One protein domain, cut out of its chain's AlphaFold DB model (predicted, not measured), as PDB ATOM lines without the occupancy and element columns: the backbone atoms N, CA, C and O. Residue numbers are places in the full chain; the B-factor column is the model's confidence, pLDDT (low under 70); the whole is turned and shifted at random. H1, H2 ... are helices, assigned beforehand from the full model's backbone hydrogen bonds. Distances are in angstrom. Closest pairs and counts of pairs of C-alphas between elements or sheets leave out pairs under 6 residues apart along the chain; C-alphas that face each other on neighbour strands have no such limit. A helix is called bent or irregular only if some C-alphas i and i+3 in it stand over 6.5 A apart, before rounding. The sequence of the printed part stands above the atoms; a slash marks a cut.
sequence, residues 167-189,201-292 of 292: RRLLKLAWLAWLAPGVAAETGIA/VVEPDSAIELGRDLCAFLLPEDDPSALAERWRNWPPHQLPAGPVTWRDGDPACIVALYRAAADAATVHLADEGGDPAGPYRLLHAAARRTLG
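Overview. This is residues 167 to 189 and 201 to 292 of the 292 residues of an uncharacterized protein of Planctomycetes bacterium (UniProt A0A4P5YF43). The longest helix, H5, runs through the middle, and H6 folds back beside it as a helical hairpin. On the side of H5 away from H6, H3 crosses H5 at residues 260 to 268 and H1 meets H5 with its residues 175 to 178, while short H2 packs on residues 252 to 256 of H5 and H4 lies to one side of the hairpin. The printed part has 115 residues with six named helices, H1 to H6 in chain order, and no named strand; the class is all helix. It is compact, with a radius of gyration of the C-alphas of 13.4 A and spans of 42 by 30 by 27 A.

Along the chain. H5, residues 251 to 268, is 25.6 A long and begins at C-alpha 251 (-27.394, 39.519, 38.224). H6, residues 278 to 290, measures 18.8 A and ends at C-alpha 290 (-23.719, 39.350, 46.372). H3, residues 204 to 217, measures 20.0 A. H1, residues 167 to 178, measures 16.5 A and begins at C-alpha 167 (-37.265, 55.485, 26.106). H2 is residues 180 to 186, 10.2 A. H4, residues 224 to 233, 15.2 A, is irregular: C-alphas 225 and 228 are 7.1 A apart.

Arrangement. H5 is the hub. It touches H6 at a shallow tilt of 15 degrees, opposite ways; the closest C-alphas, Tyr 258 and His 284, are 4.9 A apart. With residues 260 to 268 alone it touches H3, about perpendicular at 87 degrees, closest at C-alphas Gly 211 and Ala 264, 4.7 A. H1 touches H5 at 80 degrees, about perpendicular, with residues 175 to 178 alone; C-alphas Leu 178 and Ala 256, the closest, are 5.9 A apart. H2 touches residues 252 to 256 of H5 alone, closest at C-alphas Val 182 and Ala 252, 6.5 A. H4 and H6 only just touch, with 3 pairs of C-alphas within 8 A, the closest being Pro 224 and Pro 279, 6.4 A. Every O i to N i+4 pair is within hydrogen-bond range in H1, H3, H5 and H6, against 2 of 3 in H2 and 4 of 6 in H4.

Size, cuts and confidence. The farthest C-alphas, Pro 243 and Gly 273, are 42.4 A apart. Residues 190 to 200 are cut out, with 14.9 A between C-alphas 189 and 201. The link from H4 to H5 is long, 17 residues. Residues 180 to 189, 201 and 242 to 244 have pLDDT under 70.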
ATOM      1  N   ARG A 167     -37.683  56.180  24.872       96.50
ATOM      2  CA  ARG A 167     -37.265  55.485  26.106       96.50
ATOM      3  C   ARG A 167     -37.006  53.999  25.863       96.50
ATOM      4  O   ARG A 167     -35.987  53.474  26.307       96.50
ATOM      5  N   ARG A 168     -37.899  53.331  25.123       96.56
ATOM      6  CA  ARG A 168     -37.743  51.915  24.763       96.56
ATOM      7  C   ARG A 168     -36.476  51.688  23.934       96.56
ATOM      8  O   ARG A 168     -35.744  50.744  24.217       96.56
ATOM      9  N   LEU A 169     -36.213  52.524  22.925       96.62
ATOM     10  CA  LEU A 169     -35.007  52.419  22.092       96.62
ATOM     11  C   LEU A 169     -33.726  52.643  22.893       96.62
ATOM     12  O   LEU A 169     -32.795  51.851  22.770       96.62
ATOM     13  N   LEU A 170     -33.701  53.662  23.751       97.19
ATOM     14  CA  LEU A 170     -32.557  53.950  24.608       97.19
ATOM     15  C   LEU A 170     -32.254  52.779  25.555       97.19
ATOM     16  O   LEU A 170     -31.117  52.323  25.656       97.19
ATOM     17  N   LYS A 171     -33.293  52.216  26.181       97.56
ATOM     18  CA  LYS A 171     -33.166  51.039  27.044       97.56
ATOM     19  C   LYS A 171     -32.655  49.807  26.290       97.56
ATOM     20  O   LYS A 171     -31.823  49.077  26.828       97.56
ATOM     21  N   LEU A 172     -33.111  49.578  25.055       96.06
ATOM     22  CA  LEU A 172     -32.579  48.513  24.195       96.06
ATOM     23  C   LEU A 172     -31.099  48.731  23.868       96.06
ATOM     24  O   LEU A 172     -30.323  47.779  23.947       96.06
ATOM     25  N   ALA A 173     -30.701  49.968  23.563       95.50
ATOM     26  CA  ALA A 173     -29.310  50.311  23.292       95.50
ATOM     27  C   ALA A 173     -28.414  50.080  24.516       95.50
ATOM     28  O   ALA A 173     -27.363  49.458  24.383       95.50
ATOM     29  N   TRP A 174     -28.854  50.467  25.717       95.88
ATOM     30  CA  TRP A 174     -28.129  50.152  26.950       95.88
ATOM     31  C   TRP A 174     -28.050  48.649  27.217       95.88
ATOM     32  O   TRP A 174     -26.975  48.144  27.516       95.88
ATOM     33  N   LEU A 175     -29.153  47.905  27.079       94.25
ATOM     34  CA  LEU A 175     -29.131  46.447  27.250       94.25
ATOM     35  C   LEU A 175     -28.123  45.787  26.299       94.25
ATOM     36  O   LEU A 175     -27.349  44.931  26.721       94.25
ATOM     37  N   ALA A 176     -28.115  46.214  25.038       91.81
ATOM     38  CA  ALA A 176     -27.197  45.733  24.019       91.81
ATOM     39  C   ALA A 176     -25.737  46.126  24.295       91.81
ATOM     40  O   ALA A 176     -24.850  45.300  24.116       91.81
ATOM     41  N   TRP A 177     -25.483  47.344  24.776       91.56
ATOM     42  CA  TRP A 177     -24.146  47.813  25.154       91.56
ATOM     43  C   TRP A 177     -23.576  47.075  26.372       91.56
ATOM     44  O   TRP A 177     -22.383  46.777  26.416       91.56
ATOM     45  N   LEU A 178     -24.421  46.735  27.348       90.50
ATOM     46  CA  LEU A 178     -23.999  46.069  28.582       90.50
ATOM     47  C   LEU A 178     -23.758  44.558  28.411       90.50
ATOM     48  O   LEU A 178     -22.987  43.983  29.182       90.50
ATOM     49  N   ALA A 179     -24.374  43.910  27.415       86.19
ATOM     50  CA  ALA A 179     -24.297  42.457  27.235       86.19
ATOM     51  C   ALA A 179     -22.877  41.914  26.912       86.19
ATOM     52  O   ALA A 179     -22.452  40.957  27.570       86.19
ATOM     53  N   PRO A 180     -22.087  42.497  25.980       68.69
ATOM     54  CA  PRO A 180     -20.753  41.986  25.635       68.69
ATOM     55  C   PRO A 180     -19.761  42.041  26.803       68.69
ATOM     56  O   PRO A 180     -18.959  41.124  26.993       68.69
ATOM     57  N   GLY A 181     -19.845  43.094  27.623       61.91
ATOM     58  CA  GLY A 181     -18.947  43.311  28.759       61.91
ATOM     59  C   GLY A 181     -19.064  42.253  29.858       61.91
ATOM     60  O   GLY A 181     -18.157  42.138  30.675       61.91
ATOM     61  N   VAL A 182     -20.151  41.477  29.867       57.03
ATOM     62  CA  VAL A 182     -20.354  40.349  30.782       57.03
ATOM     63  C   VAL A 182     -19.880  39.038  30.177       57.03
ATOM     64  O   VAL A 182     -19.264  38.240  30.884       57.03
ATOM     65  N   ALA A 183     -20.103  38.813  28.880       57.66
ATOM     66  CA  ALA A 183     -19.617  37.615  28.195       57.66
ATOM     67  C   ALA A 183     -18.081  37.490  28.275       57.66
ATOM     68  O   ALA A 183     -17.565  36.388  28.467       57.66
ATOM     69  N   ALA A 184     -17.366  38.620  28.202       57.53
ATOM     70  CA  ALA A 184     -15.912  38.675  28.349       57.53
ATOM     71  C   ALA A 184     -15.421  38.441  29.794       57.53
ATOM     72  O   ALA A 184     -14.406  37.780  29.990       57.53
ATOM     73  N   GLU A 185     -16.128  38.951  30.811       55.69
ATOM     74  CA  GLU A 185     -15.712  38.833  32.221       55.69
ATOM     75  C   GLU A 185     -16.079  37.490  32.863       55.69
ATOM     76  O   GLU A 185     -15.380  37.021  33.758       55.69
ATOM     77  N   THR A 186     -17.173  36.869  32.422       52.91
ATOM     78  CA  THR A 186     -17.701  35.637  33.034       52.91
ATOM     79  C   THR A 186     -17.193  34.357  32.375       52.91
ATOM     80  O   THR A 186     -17.433  33.274  32.897       52.91
ATOM     81  N   GLY A 187     -16.519  34.440  31.222       52.38
ATOM     82  CA  GLY A 187     -16.042  33.264  30.482       52.38
ATOM     83  C   GLY A 187     -17.153  32.364  29.909       52.38
ATOM     84  O   GLY A 187     -16.852  31.377  29.239       52.38
ATOM     85  N   ILE A 188     -18.432  32.716  30.102       48.34
ATOM     86  CA  ILE A 188     -19.611  31.913  29.716       48.34
ATOM     87  C   ILE A 188     -19.691  31.688  28.194       48.34
ATOM     88  O   ILE A 188     -20.274  30.700  27.734       48.34
ATOM     89  N   ALA A 189     -19.045  32.549  27.400       48.75
ATOM     90  CA  ALA A 189     -18.951  32.395  25.949       48.75
ATOM     91  C   ALA A 189     -18.197  31.120  25.510       48.75
ATOM     92  O   ALA A 189     -18.405  30.658  24.392       48.75
ATOM     93  N   VAL A 201     -17.892  44.898  19.274       64.38
ATOM     94  CA  VAL A 201     -17.020  45.897  19.866       64.38
ATOM     95  C   VAL A 201     -17.786  47.201  19.708       64.38
ATOM     96  O   VAL A 201     -17.916  47.722  18.603       64.38
ATOM     97  N   VAL A 202     -18.400  47.659  20.797       75.44
ATOM     98  CA  VAL A 202     -19.045  48.964  20.809       75.44
ATOM     99  C   VAL A 202     -17.938  49.978  20.592       75.44
ATOM    100  O   VAL A 202     -16.952  49.993  21.333       75.44
ATOM    101  N   GLU A 203     -18.068  50.767  19.532       81.12
ATOM    102  CA  GLU A 203     -17.083  51.789  19.216       81.12
ATOM    103  C   GLU A 203     -16.964  52.768  20.397       81.12
ATOM    104  O   GLU A 203     -17.986  53.089  21.017       81.12
ATOM    105  N   PRO A 204     -15.751  53.246  20.735       83.94
ATOM    106  CA  PRO A 204     -15.544  54.117  21.892       83.94
ATOM    107  C   PRO A 204     -16.481  55.327  21.916       83.94
ATOM    108  O   PRO A 204     -17.048  55.638  22.961       83.94
ATOM    109  N   ASP A 205     -16.713  55.947  20.761       86.06
ATOM    110  CA  ASP A 205     -17.590  57.112  20.640       86.06
ATOM    111  C   ASP A 205     -19.049  56.757  20.963       86.06
ATOM    112  O   ASP A 205     -19.708  57.469  21.720       86.06
ATOM    113  N   SER A 206     -19.531  55.598  20.498       86.50
ATOM    114  CA  SER A 206     -20.869  55.101  20.848       86.50
ATOM    115  C   SER A 206     -20.997  54.815  22.348       86.50
ATOM    116  O   SER A 206     -22.033  55.100  22.946       86.50
ATOM    117  N   ALA A 207     -19.950  54.279  22.985       89.12
ATOM    118  CA  ALA A 207     -19.947  54.054  24.431       89.12
ATOM    119  C   ALA A 207     -19.978  55.376  25.219       89.12
ATOM    120  O   ALA A 207     -20.682  55.475  26.225       89.12
ATOM    121  N   ILE A 208     -19.261  56.403  24.747       91.00
ATOM    122  CA  ILE A 208     -19.285  57.746  25.340       91.00
ATOM    123  C   ILE A 208     -20.692  58.345  25.246       91.00
ATOM    124  O   ILE A 208     -21.194  58.848  26.254       91.00
ATOM    125  N   GLU A 209     -21.342  58.269  24.081       92.44
ATOM    126  CA  GLU A 209     -22.700  58.792  23.888       92.44
ATOM    127  C   GLU A 209     -23.734  58.063  24.748       92.44
ATOM    128  O   GLU A 209     -24.498  58.711  25.464       92.44
ATOM    129  N   LEU A 210     -23.713  56.727  24.764       95.00
ATOM    130  CA  LEU A 210     -24.619  55.936  25.601       95.00
ATOM    131  C   LEU A 210     -24.400  56.186  27.095       95.00
ATOM    132  O   LEU A 210     -25.370  56.195  27.855       95.00
ATOM    133  N   GLY A 211     -23.149  56.408  27.513       95.38
ATOM    134  CA  GLY A 211     -22.810  56.819  28.873       95.38
ATOM    135  C   GLY A 211     -23.362  58.203  29.215       95.38
ATOM    136  O   GLY A 211     -23.937  58.380  30.287       95.38
ATOM    137  N   ARG A 212     -23.265  59.171  28.295       95.81
ATOM    138  CA  ARG A 212     -23.845  60.510  28.481       95.81
ATOM    139  C   ARG A 212     -25.356  60.427  28.667       95.81
ATOM    140  O   ARG A 212     -25.893  61.020  29.600       95.81
ATOM    141  N   ASP A 213     -26.028  59.659  27.813       96.12
ATOM    142  CA  ASP A 213     -27.474  59.468  27.901       96.12
ATOM    143  C   ASP A 213     -27.857  58.742  29.203       96.12
ATOM    144  O   ASP A 213     -28.871  59.067  29.821       96.12
ATOM    145  N   LEU A 214     -27.041  57.784  29.665       96.62
ATOM    146  CA  LEU A 214     -27.249  57.099  30.946       96.62
ATOM    147  C   LEU A 214     -27.230  58.097  32.111       96.62
ATOM    148  O   LEU A 214     -28.138  58.064  32.947       96.62
ATOM    149  N   CYS A 215     -26.241  58.998  32.138       95.75
ATOM    150  CA  CYS A 215     -26.166  60.079  33.121       95.75
ATOM    151  C   CYS A 215     -27.402  60.979  33.058       95.75
ATOM    152  O   CYS A 215     -28.052  61.192  34.074       95.75
ATOM    153  N   ALA A 216     -27.759  61.446  31.860       94.94
ATOM    154  CA  ALA A 216     -28.834  62.415  31.674       94.94
ATOM    155  C   ALA A 216     -30.226  61.873  32.039       94.94
ATOM    156  O   ALA A 216     -31.081  62.622  32.509       94.94
ATOM    157  N   PHE A 217     -30.485  60.585  31.790       95.69
ATOM    158  CA  PHE A 217     -31.846  60.050  31.849       95.69
ATOM    159  C   PHE A 217     -32.100  59.050  32.971       95.69
ATOM    160  O   PHE A 217     -33.259  58.867  33.357       95.69
ATOM    161  N   LEU A 218     -31.064  58.375  33.477       95.25
ATOM    162  CA  LEU A 218     -31.256  57.254  34.394       95.25
ATOM    163  C   LEU A 218     -30.548  57.421  35.737       95.25
ATOM    164  O   LEU A 218     -31.120  56.999  36.750       95.25
ATOM    165  N   LEU A 219     -29.353  58.020  35.771       94.19
ATOM    166  CA  LEU A 219     -28.589  58.168  37.011       94.19
ATOM    167  C   LEU A 219     -29.356  59.047  38.016       94.19
ATOM    168  O   LEU A 219     -29.703  60.185  37.710       94.19
ATOM    169  N   PRO A 220     -29.697  58.522  39.204       90.88
ATOM    170  CA  PRO A 220     -30.243  59.337  40.280       90.88
ATOM    171  C   PRO A 220     -29.120  60.103  40.997       90.88
ATOM    172  O   PRO A 220     -28.178  59.496  41.499       90.88
ATOM    173  N   GLU A 221     -29.235  61.427  41.078       86.88
ATOM    174  CA  GLU A 221     -28.261  62.276  41.783       86.88
ATOM    175  C   GLU A 221     -28.341  62.094  43.309       86.88
ATOM    176  O   GLU A 221     -27.324  61.888  43.968       86.88
ATOM    177  N   ASP A 222     -29.558  62.089  43.866       91.12
ATOM    178  CA  ASP A 222     -29.773  62.070  45.321       91.12
ATOM    179  C   ASP A 222     -29.617  60.679  45.958       91.12
ATOM    180  O   ASP A 222     -29.138  60.546  47.084       91.12
ATOM    181  N   ASP A 223     -30.051  59.632  45.251       95.62
ATOM    182  CA  ASP A 223     -30.047  58.254  45.753       95.62
ATOM    183  C   ASP A 223     -29.532  57.261  44.698       95.62
ATOM    184  O   ASP A 223     -30.322  56.621  43.994       95.62
ATOM    185  N   PRO A 224     -28.202  57.063  44.621       95.81
ATOM    186  CA  PRO A 224     -27.569  56.069  43.752       95.81
ATOM    187  C   PRO A 224     -28.121  54.643  43.908       95.81
ATOM    188  O   PRO A 224     -28.058  53.853  42.962       95.81
ATOM    189  N   SER A 225     -28.684  54.290  45.073       96.31
ATOM    190  CA  SER A 225     -29.222  52.947  45.323       96.31
ATOM    191  C   SER A 225     -30.519  52.663  44.553       96.31
ATOM    192  O   SER A 225     -30.815  51.502  44.253       96.31
ATOM    193  N   ALA A 226     -31.235  53.709  44.127       97.44
ATOM    194  CA  ALA A 226     -32.446  53.596  43.321       97.44
ATOM    195  C   ALA A 226     -32.175  53.207  41.851       97.44
ATOM    196  O   ALA A 226     -33.114  52.874  41.123       97.44
ATOM    197  N   LEU A 227     -30.914  53.220  41.386       97.75
ATOM    198  CA  LEU A 227     -30.569  53.000  39.973       97.75
ATOM    199  C   LEU A 227     -31.123  51.674  39.422       97.75
ATOM    200  O   LEU A 227     -31.757  51.665  38.369       97.75
ATOM    201  N   ALA A 228     -30.936  50.557  40.133       97.25
ATOM    202  CA  ALA A 228     -31.408  49.247  39.671       97.25
ATOM    203  C   ALA A 228     -32.945  49.133  39.641       97.25
ATOM    204  O   ALA A 228     -33.504  48.383  38.838       97.25
ATOM    205  N   GLU A 229     -33.648  49.858  40.511       97.12
ATOM    206  CA  GLU A 229     -35.108  49.937  40.473       97.12
ATOM    207  C   GLU A 229     -35.581  50.775  39.282       97.12
ATOM    208  O   GLU A 229     -36.374  50.285  38.477       97.12
ATOM    209  N   ARG A 230     -35.040  51.991  39.107       96.88
ATOM    210  CA  ARG A 230     -35.363  52.866  37.963       96.88
ATOM    211  C   ARG A 230     -35.109  52.161  36.635       96.88
ATOM    212  O   ARG A 230     -35.966  52.184  35.756       96.88
ATOM    213  N   TRP A 231     -33.971  51.475  36.532       96.62
ATOM    214  CA  TRP A 231     -33.612  50.636  35.396       96.62
ATOM    215  C   TRP A 231     -34.700  49.606  35.082       96.62
ATOM    216  O   TRP A 231     -35.157  49.552  33.943       96.62
ATOM    217  N   ARG A 232     -35.152  48.822  36.067       96.50
ATOM    218  CA  ARG A 232     -36.179  47.782  35.864       96.50
ATOM    219  C   ARG A 232     -37.571  48.340  35.591       96.50
ATOM    220  O   ARG A 232     -38.364  47.687  34.927       96.50
ATOM    221  N   ASN A 233     -37.871  49.546  36.064       95.81
ATOM    222  CA  ASN A 233     -39.149  50.203  35.793       95.81
ATOM    223  C   ASN A 233     -39.252  50.728  34.349       95.81
ATOM    224  O   ASN A 233     -40.347  51.063  33.899       95.81
ATOM    225  N   TRP A 234     -38.139  50.794  33.609       94.81
ATOM    226  CA  TRP A 234     -38.121  51.198  32.204       94.81
ATOM    227  C   TRP A 234     -38.224  49.994  31.257       94.81
ATOM    228  O   TRP A 234     -37.288  49.193  31.194       94.81
ATOM    229  N   PRO A 235     -39.309  49.874  30.465       93.88
ATOM    230  CA  PRO A 235     -39.387  48.852  29.431       93.88
ATOM    231  C   PRO A 235     -38.425  49.169  28.266       93.88
ATOM    232  O   PRO A 235     -38.181  50.339  27.968       93.88
ATOM    233  N   PRO A 236     -37.933  48.149  27.541       95.75
ATOM    234  CA  PRO A 236     -38.233  46.730  27.710       95.75
ATOM    235  C   PRO A 236     -37.305  46.038  28.722       95.75
ATOM    236  O   PRO A 236     -36.196  46.490  28.987       95.75
ATOM    237  N   HIS A 237     -37.752  44.885  29.226       95.75
ATOM    238  CA  HIS A 237     -37.036  44.115  30.253       95.75
ATOM    239  C   HIS A 237     -36.041  43.089  29.699       95.75
ATOM    240  O   HIS A 237     -35.356  42.409  30.457       95.75
ATOM    241  N   GLN A 238     -35.974  42.938  28.376       93.62
ATOM    242  CA  GLN A 238     -35.054  42.017  27.715       93.62
ATOM    243  C   GLN A 238     -34.770  42.447  26.276       93.62
ATOM    244  O   GLN A 238     -35.594  43.126  25.653       93.62
ATOM    245  N   LEU A 239     -33.633  42.005  25.736       90.81
ATOM    246  CA  LEU A 239     -33.362  42.113  24.302       90.81
ATOM    247  C   LEU A 239     -34.315  41.184  23.517       90.81
ATOM    248  O   LEU A 239     -34.471  40.020  23.890       90.81
ATOM    249  N   PRO A 240     -34.991  41.678  22.462       84.31
ATOM    250  CA  PRO A 240     -36.073  40.952  21.792       84.31
ATOM    251  C   PRO A 240     -35.598  39.812  20.880       84.31
ATOM    252  O   PRO A 240     -36.374  38.893  20.627       84.31
ATOM    253  N   ALA A 241     -34.358  39.855  20.392       70.12
ATOM    254  CA  ALA A 241     -33.798  38.854  19.492       70.12
ATOM    255  C   ALA A 241     -32.285  38.717  19.720       70.12
ATOM    256  O   ALA A 241     -31.576  39.716  19.837       70.12
ATOM    257  N   GLY A 242     -31.801  37.477  19.808       67.62
ATOM    258  CA  GLY A 242     -30.388  37.150  19.993       67.62
ATOM    259  C   GLY A 242     -30.192  35.718  20.509       67.62
ATOM    260  O   GLY A 242     -31.133  35.127  21.041       67.62
ATOM    261  N   PRO A 243     -28.986  35.140  20.364       61.53
ATOM    262  CA  PRO A 243     -28.685  33.783  20.833       61.53
ATOM    263  C   PRO A 243     -28.681  33.664  22.366       61.53
ATOM    264  O   PRO A 243     -28.818  32.567  22.902       61.53
ATOM    265  N   VAL A 244     -28.549  34.790  23.073       65.75
ATOM    266  CA  VAL A 244     -28.530  34.867  24.535       65.75
ATOM    267  C   VAL A 244     -29.722  35.692  25.005       65.75
ATOM    268  O   VAL A 244     -29.933  36.816  24.551       65.75
ATOM    269  N   THR A 245     -30.501  35.138  25.935       80.94
ATOM    270  CA  THR A 245     -31.551  35.896  26.623       80.94
ATOM    271  C   THR A 245     -30.883  36.812  27.642       80.94
ATOM    272  O   THR A 245     -30.411  36.338  28.667       80.94
ATOM    273  N   TRP A 246     -30.819  38.108  27.339       88.06
ATOM    274  CA  TRP A 246     -30.263  39.131  28.222       88.06
ATOM    275  C   TRP A 246     -31.388  39.970  28.820       88.06
ATOM    276  O   TRP A 246     -32.115  40.638  28.072       88.06
ATOM    277  N   ARG A 247     -31.559  39.911  30.147       93.06
ATOM    278  CA  ARG A 247     -32.639  40.599  30.864       93.06
ATOM    279  C   ARG A 247     -32.104  41.658  31.808       93.06
ATOM    280  O   ARG A 247     -31.045  41.525  32.411       93.06
ATOM    281  N   ASP A 248     -32.900  42.698  31.985       94.44
ATOM    282  CA  ASP A 248     -32.551  43.852  32.804       94.44
ATOM    283  C   ASP A 248     -32.427  43.533  34.307       94.44
ATOM    284  O   ASP A 248     -31.743  44.255  35.028       94.44
ATOM    285  N   GLY A 249     -33.059  42.450  34.769       93.81
ATOM    286  CA  GLY A 249     -32.987  41.948  36.139       93.81
ATOM    287  C   GLY A 249     -31.929  40.870  36.378       93.81
ATOM    288  O   GLY A 249     -31.791  40.433  37.521       93.81
ATOM    289  N   ASP A 250     -31.202  40.432  35.347       92.69
ATOM    290  CA  ASP A 250     -30.181  39.400  35.518       92.69
ATOM    291  C   ASP A 250     -29.032  39.937  36.395       92.69
ATOM    292  O   ASP A 250     -28.570  41.062  36.168       92.69
ATOM    293  N   PRO A 251     -28.520  39.148  37.363       92.69
ATOM    294  CA  PRO A 251     -27.394  39.519  38.224       92.69
ATOM    295  C   PRO A 251     -26.240  40.205  37.491       92.69
ATOM    296  O   PRO A 251     -25.764  41.268  37.890       92.69
ATOM    297  N   ALA A 252     -25.838  39.623  36.362       90.19
ATOM    298  CA  ALA A 252     -24.731  40.120  35.572       90.19
ATOM    299  C   ALA A 252     -25.057  41.446  34.860       90.19
ATOM    300  O   ALA A 252     -24.193  42.317  34.758       90.19
ATOM    301  N   CYS A 253     -26.312  41.653  34.440       92.31
ATOM    302  CA  CYS A 253     -26.763  42.933  33.896       92.31
ATOM    303  C   CYS A 253     -26.716  44.037  34.955       92.31
ATOM    304  O   CYS A 253     -26.289  45.150  34.657       92.31
ATOM    305  N   ILE A 254     -27.109  43.737  36.197       95.31
ATOM    306  CA  ILE A 254     -27.059  44.707  37.301       95.31
ATOM    307  C   ILE A 254     -25.614  45.081  37.652       95.31
ATOM    308  O   ILE A 254     -25.313  46.257  37.857       95.31
ATOM    309  N   VAL A 255     -24.698  44.107  37.673       93.88
ATOM    310  CA  VAL A 255     -23.262  44.367  37.860       93.88
ATOM    311  C   VAL A 255     -22.722  45.275  36.749       93.88
ATOM    312  O   VAL A 255     -22.086  46.290  37.046       93.88
ATOM    313  N   ALA A 256     -23.025  44.960  35.486       92.81
ATOM    314  CA  ALA A 256     -22.598  45.757  34.339       92.81
ATOM    315  C   ALA A 256     -23.180  47.179  34.359       92.81
ATOM    316  O   ALA A 256     -22.462  48.128  34.049       92.81
ATOM    317  N   LEU A 257     -24.444  47.336  34.772       96.12
ATOM    318  CA  LEU A 257     -25.105  48.632  34.921       96.12
ATOM    319  C   LEU A 257     -24.369  49.530  35.920       96.12
ATOM    320  O   LEU A 257     -24.085  50.680  35.598       96.12
ATOM    321  N   TYR A 258     -24.027  49.024  37.111       97.06
ATOM    322  CA  TYR A 258     -23.311  49.834  38.104       97.06
ATOM    323  C   TYR A 258     -21.893  50.200  37.661       97.06
ATOM    324  O   TYR A 258     -21.442  51.313  37.935       97.06
ATOM    325  N   ARG A 259     -21.198  49.296  36.955       95.62
ATOM    326  CA  ARG A 259     -19.897  49.606  36.344       95.62
ATOM    327  C   ARG A 259     -20.038  50.735  35.322       95.62
ATOM    328  O   ARG A 259     -19.365  51.749  35.451       95.62
ATOM    329  N   ALA A 260     -20.965  50.596  34.374       95.12
ATOM    330  CA  ALA A 260     -21.206  51.602  33.344       95.12
ATOM    331  C   ALA A 260     -21.655  52.949  33.929       95.12
ATOM    332  O   ALA A 260     -21.224  53.988  33.443       95.12
ATOM    333  N   ALA A 261     -22.462  52.949  34.994       96.94
ATOM    334  CA  ALA A 261     -22.850  54.167  35.703       96.94
ATOM    335  C   ALA A 261     -21.649  54.862  36.358       96.94
ATOM    336  O   ALA A 261     -21.524  56.079  36.267       96.94
ATOM    337  N   ALA A 262     -20.736  54.104  36.977       96.31
ATOM    338  CA  ALA A 262     -19.509  54.661  37.538       96.31
ATOM    339  C   ALA A 262     -18.591  55.254  36.458       96.31
ATOM    340  O   ALA A 262     -18.055  56.350  36.639       96.31
ATOM    341  N   ASP A 263     -18.425  54.553  35.335       94.94
ATOM    342  CA  ASP A 263     -17.607  55.021  34.213       94.94
ATOM    343  C   ASP A 263     -18.222  56.283  33.587       94.94
ATOM    344  O   ASP A 263     -17.539  57.290  33.408       94.94
ATOM    345  N   ALA A 264     -19.535  56.272  33.342       95.69
ATOM    346  CA  ALA A 264     -20.264  57.405  32.787       95.69
ATOM    347  C   ALA A 264     -20.229  58.634  33.711       95.69
ATOM    348  O   ALA A 264     -19.928  59.728  33.240       95.69
ATOM    349  N   ALA A 265     -20.451  58.464  35.020       96.12
ATOM    350  CA  ALA A 265     -20.352  59.552  35.994       96.12
ATOM    351  C   ALA A 265     -18.928  60.129  36.075       96.12
ATOM    352  O   ALA A 265     -18.759  61.334  36.225       96.12
ATOM    353  N   THR A 266     -17.899  59.285  35.925       95.75
ATOM    354  CA  THR A 266     -16.497  59.738  35.898       95.75
ATOM    355  C   THR A 266     -16.222  60.637  34.695       95.75
ATOM    356  O   THR A 266     -15.474  61.601  34.816       95.75
ATOM    357  N   VAL A 267     -16.796  60.316  33.535       94.69
ATOM    358  CA  VAL A 267     -16.554  61.057  32.290       94.69
ATOM    359  C   VAL A 267     -17.421  62.312  32.196       94.69
ATOM    360  O   VAL A 267     -16.921  63.364  31.809       94.69
ATOM    361  N   HIS A 268     -18.706  62.207  32.537       95.31
ATOM    362  CA  HIS A 268     -19.708  63.217  32.177       95.31
ATOM    363  C   HIS A 268     -20.138  64.134  33.319       95.31
ATOM    364  O   HIS A 268     -20.798  65.124  33.034       95.31
ATOM    365  N   LEU A 269     -19.776  63.829  34.570       93.88
ATOM    366  CA  LEU A 269     -20.103  64.651  35.749       93.88
ATOM    367  C   LEU A 269     -18.841  65.179  36.457       93.88
ATOM    368  O   LEU A 269     -18.883  65.621  37.601       93.88
ATOM    369  N   ALA A 270     -17.676  65.095  35.804       91.62
ATOM    370  CA  ALA A 270     -16.389  65.441  36.413       91.62
ATOM    371  C   ALA A 270     -16.283  66.917  36.849       91.62
ATOM    372  O   ALA A 270     -15.464  67.253  37.706       91.62
ATOM    373  N   ASP A 271     -17.080  67.798  36.249       92.19
ATOM    374  CA  ASP A 271     -17.109  69.238  36.490       92.19
ATOM    375  C   ASP A 271     -18.014  69.660  37.659       92.19
ATOM    376  O   ASP A 271     -17.858  70.773  38.166       92.19
ATOM    377  N   GLU A 272     -18.882  68.777  38.161       88.38
ATOM    378  CA  GLU A 272     -19.765  69.049  39.309       88.38
ATOM    379  C   GLU A 272     -19.012  69.117  40.653       88.38
ATOM    380  O   GLU A 272     -19.537  69.586  41.666       88.38
ATOM    381  N   GLY A 273     -17.740  68.707  40.658       85.81
ATOM    382  CA  GLY A 273     -16.900  68.626  41.848       85.81
ATOM    383  C   GLY A 273     -17.175  67.378  42.696       85.81
ATOM    384  O   GLY A 273     -18.187  66.697  42.569       85.81
ATOM    385  N   GLY A 274     -16.237  67.045  43.586       91.19
ATOM    386  CA  GLY A 274     -16.321  65.824  44.391       91.19
ATOM    387  C   GLY A 274     -16.011  64.551  43.595       91.19
ATOM    388  O   GLY A 274     -15.147  64.552  42.723       91.19
ATOM    389  N   ASP A 275     -16.666  63.445  43.960       94.25
ATOM    390  CA  ASP A 275     -16.505  62.129  43.327       94.25
ATOM    391  C   ASP A 275     -17.883  61.521  42.984       94.25
ATOM    392  O   ASP A 275     -18.349  60.615  43.688       94.25
ATOM    393  N   PRO A 276     -18.563  62.006  41.924       94.00
ATOM    394  CA  PRO A 276     -19.918  61.562  41.563       94.00
ATOM    395  C   PRO A 276     -19.981  60.072  41.199       94.00
ATOM    396  O   PRO A 276     -21.006  59.414  41.361       94.00
ATOM    397  N   ALA A 277     -18.861  59.492  40.767       96.25
ATOM    398  CA  ALA A 277     -18.751  58.072  40.463       96.25
ATOM    399  C   ALA A 277     -18.530  57.185  41.706       96.25
ATOM    400  O   ALA A 277     -18.708  55.964  41.637       96.25
ATOM    401  N   GLY A 278     -18.151  57.771  42.846       96.75
ATOM    402  CA  GLY A 278     -17.845  57.067  44.093       96.75
ATOM    403  C   GLY A 278     -18.960  56.124  44.566       96.75
ATOM    404  O   GLY A 278     -18.694  54.929  44.747       96.75
ATOM    405  N   PRO A 279     -20.213  56.598  44.714       97.31
ATOM    406  CA  PRO A 279     -21.336  55.753  45.118       97.31
ATOM    407  C   PRO A 279     -21.579  54.570  44.169       97.31
ATOM    408  O   PRO A 279     -21.771  53.440  44.622       97.31
ATOM    409  N   TYR A 280     -21.495  54.791  42.855       97.56
ATOM    410  CA  TYR A 280     -21.704  53.741  41.854       97.56
ATOM    411  C   TYR A 280     -20.598  52.682  41.877       97.56
ATOM    412  O   TYR A 280     -20.890  51.491  41.753       97.56
ATOM    413  N   ARG A 281     -19.337  53.064  42.135       97.62
ATOM    414  CA  ARG A 281     -18.244  52.095  42.340       97.62
ATOM    415  C   ARG A 281     -18.465  51.223  43.575       97.62
ATOM    416  O   ARG A 281     -18.193  50.022  43.526       97.62
ATOM    417  N   LEU A 282     -18.971  51.800  44.669       97.81
ATOM    418  CA  LEU A 282     -19.309  51.043  45.880       97.81
ATOM    419  C   LEU A 282     -20.449  50.051  45.622       97.81
ATOM    420  O   LEU A 282     -20.349  48.891  46.029       97.81
ATOM    421  N   LEU A 283     -21.494  50.479  44.905       97.69
ATOM    422  CA  LEU A 283     -22.619  49.623  44.517       97.69
ATOM    423  C   LEU A 283     -22.187  48.513  43.552       97.69
ATOM    424  O   LEU A 283     -22.564  47.362  43.752       97.69
ATOM    425  N   HIS A 284     -21.320  48.816  42.583       96.25
ATOM    426  CA  HIS A 284     -20.710  47.819  41.705       96.25
ATOM    427  C   HIS A 284     -19.933  46.761  42.505       96.25
ATOM    428  O   HIS A 284     -20.153  45.561  42.331       96.25
ATOM    429  N   ALA A 285     -19.069  47.184  43.435       96.56
ATOM    430  CA  ALA A 285     -18.310  46.265  44.284       96.56
ATOM    431  C   ALA A 285     -19.212  45.425  45.205       96.56
ATOM    432  O   ALA A 285     -18.926  44.252  45.447       96.56
ATOM    433  N   ALA A 286     -20.299  46.004  45.724       97.19
ATOM    434  CA  ALA A 286     -21.287  45.279  46.514       97.19
ATOM    435  C   ALA A 286     -22.029  44.235  45.666       97.19
ATOM    436  O   ALA A 286     -22.051  43.069  46.053       97.19
ATOM    437  N   ALA A 287     -22.542  44.630  44.497       94.62
ATOM    438  CA  ALA A 287     -23.247  43.753  43.565       94.62
ATOM    439  C   ALA A 287     -22.374  42.570  43.125       94.62
ATOM    440  O   ALA A 287     -22.829  41.433  43.152       94.62
ATOM    441  N   ARG A 288     -21.090  42.801  42.817       94.12
ATOM    442  CA  ARG A 288     -20.150  41.723  42.466       94.12
ATOM    443  C   ARG A 288     -19.948  40.677  43.560       94.12
ATOM    444  O   ARG A 288     -19.575  39.563  43.233       94.12
ATOM    445  N   ARG A 289     -20.129  41.030  44.836       95.06
ATOM    446  CA  ARG A 289     -19.978  40.091  45.962       95.06
ATOM    447  C   ARG A 289     -21.255  39.324  46.283       95.06
ATOM    448  O   ARG A 289     -21.175  38.281  46.919       95.06
ATOM    449  N   THR A 290     -22.414  39.890  45.961       94.75
ATOM    450  CA  THR A 290     -23.719  39.350  46.372       94.75
ATOM    451  C   THR A 290     -24.472  38.676  45.233       94.75
ATOM    452  O   THR A 290     -25.316  37.825  45.504       94.75
ATOM    453  N   LEU A 291     -24.205  39.075  43.987       89.62
ATOM    454  CA  LEU A 291     -24.926  38.639  42.791       89.62
ATOM    455  C   LEU A 291     -24.065  37.799  41.828       89.62
ATOM    456  O   LEU A 291     -24.634  37.110  40.986       89.62
ATOM    457  N   GLY A 292     -22.732  37.881  41.924       72.50
ATOM    458  CA  GLY A 292     -21.770  37.108  41.124       72.50
ATOM    459  C   GLY A 292     -21.086  36.030  41.946       72.50
ATOM    460  O   GLY A 292     -20.738  34.994  41.342       72.50
TER     461      GLY A 292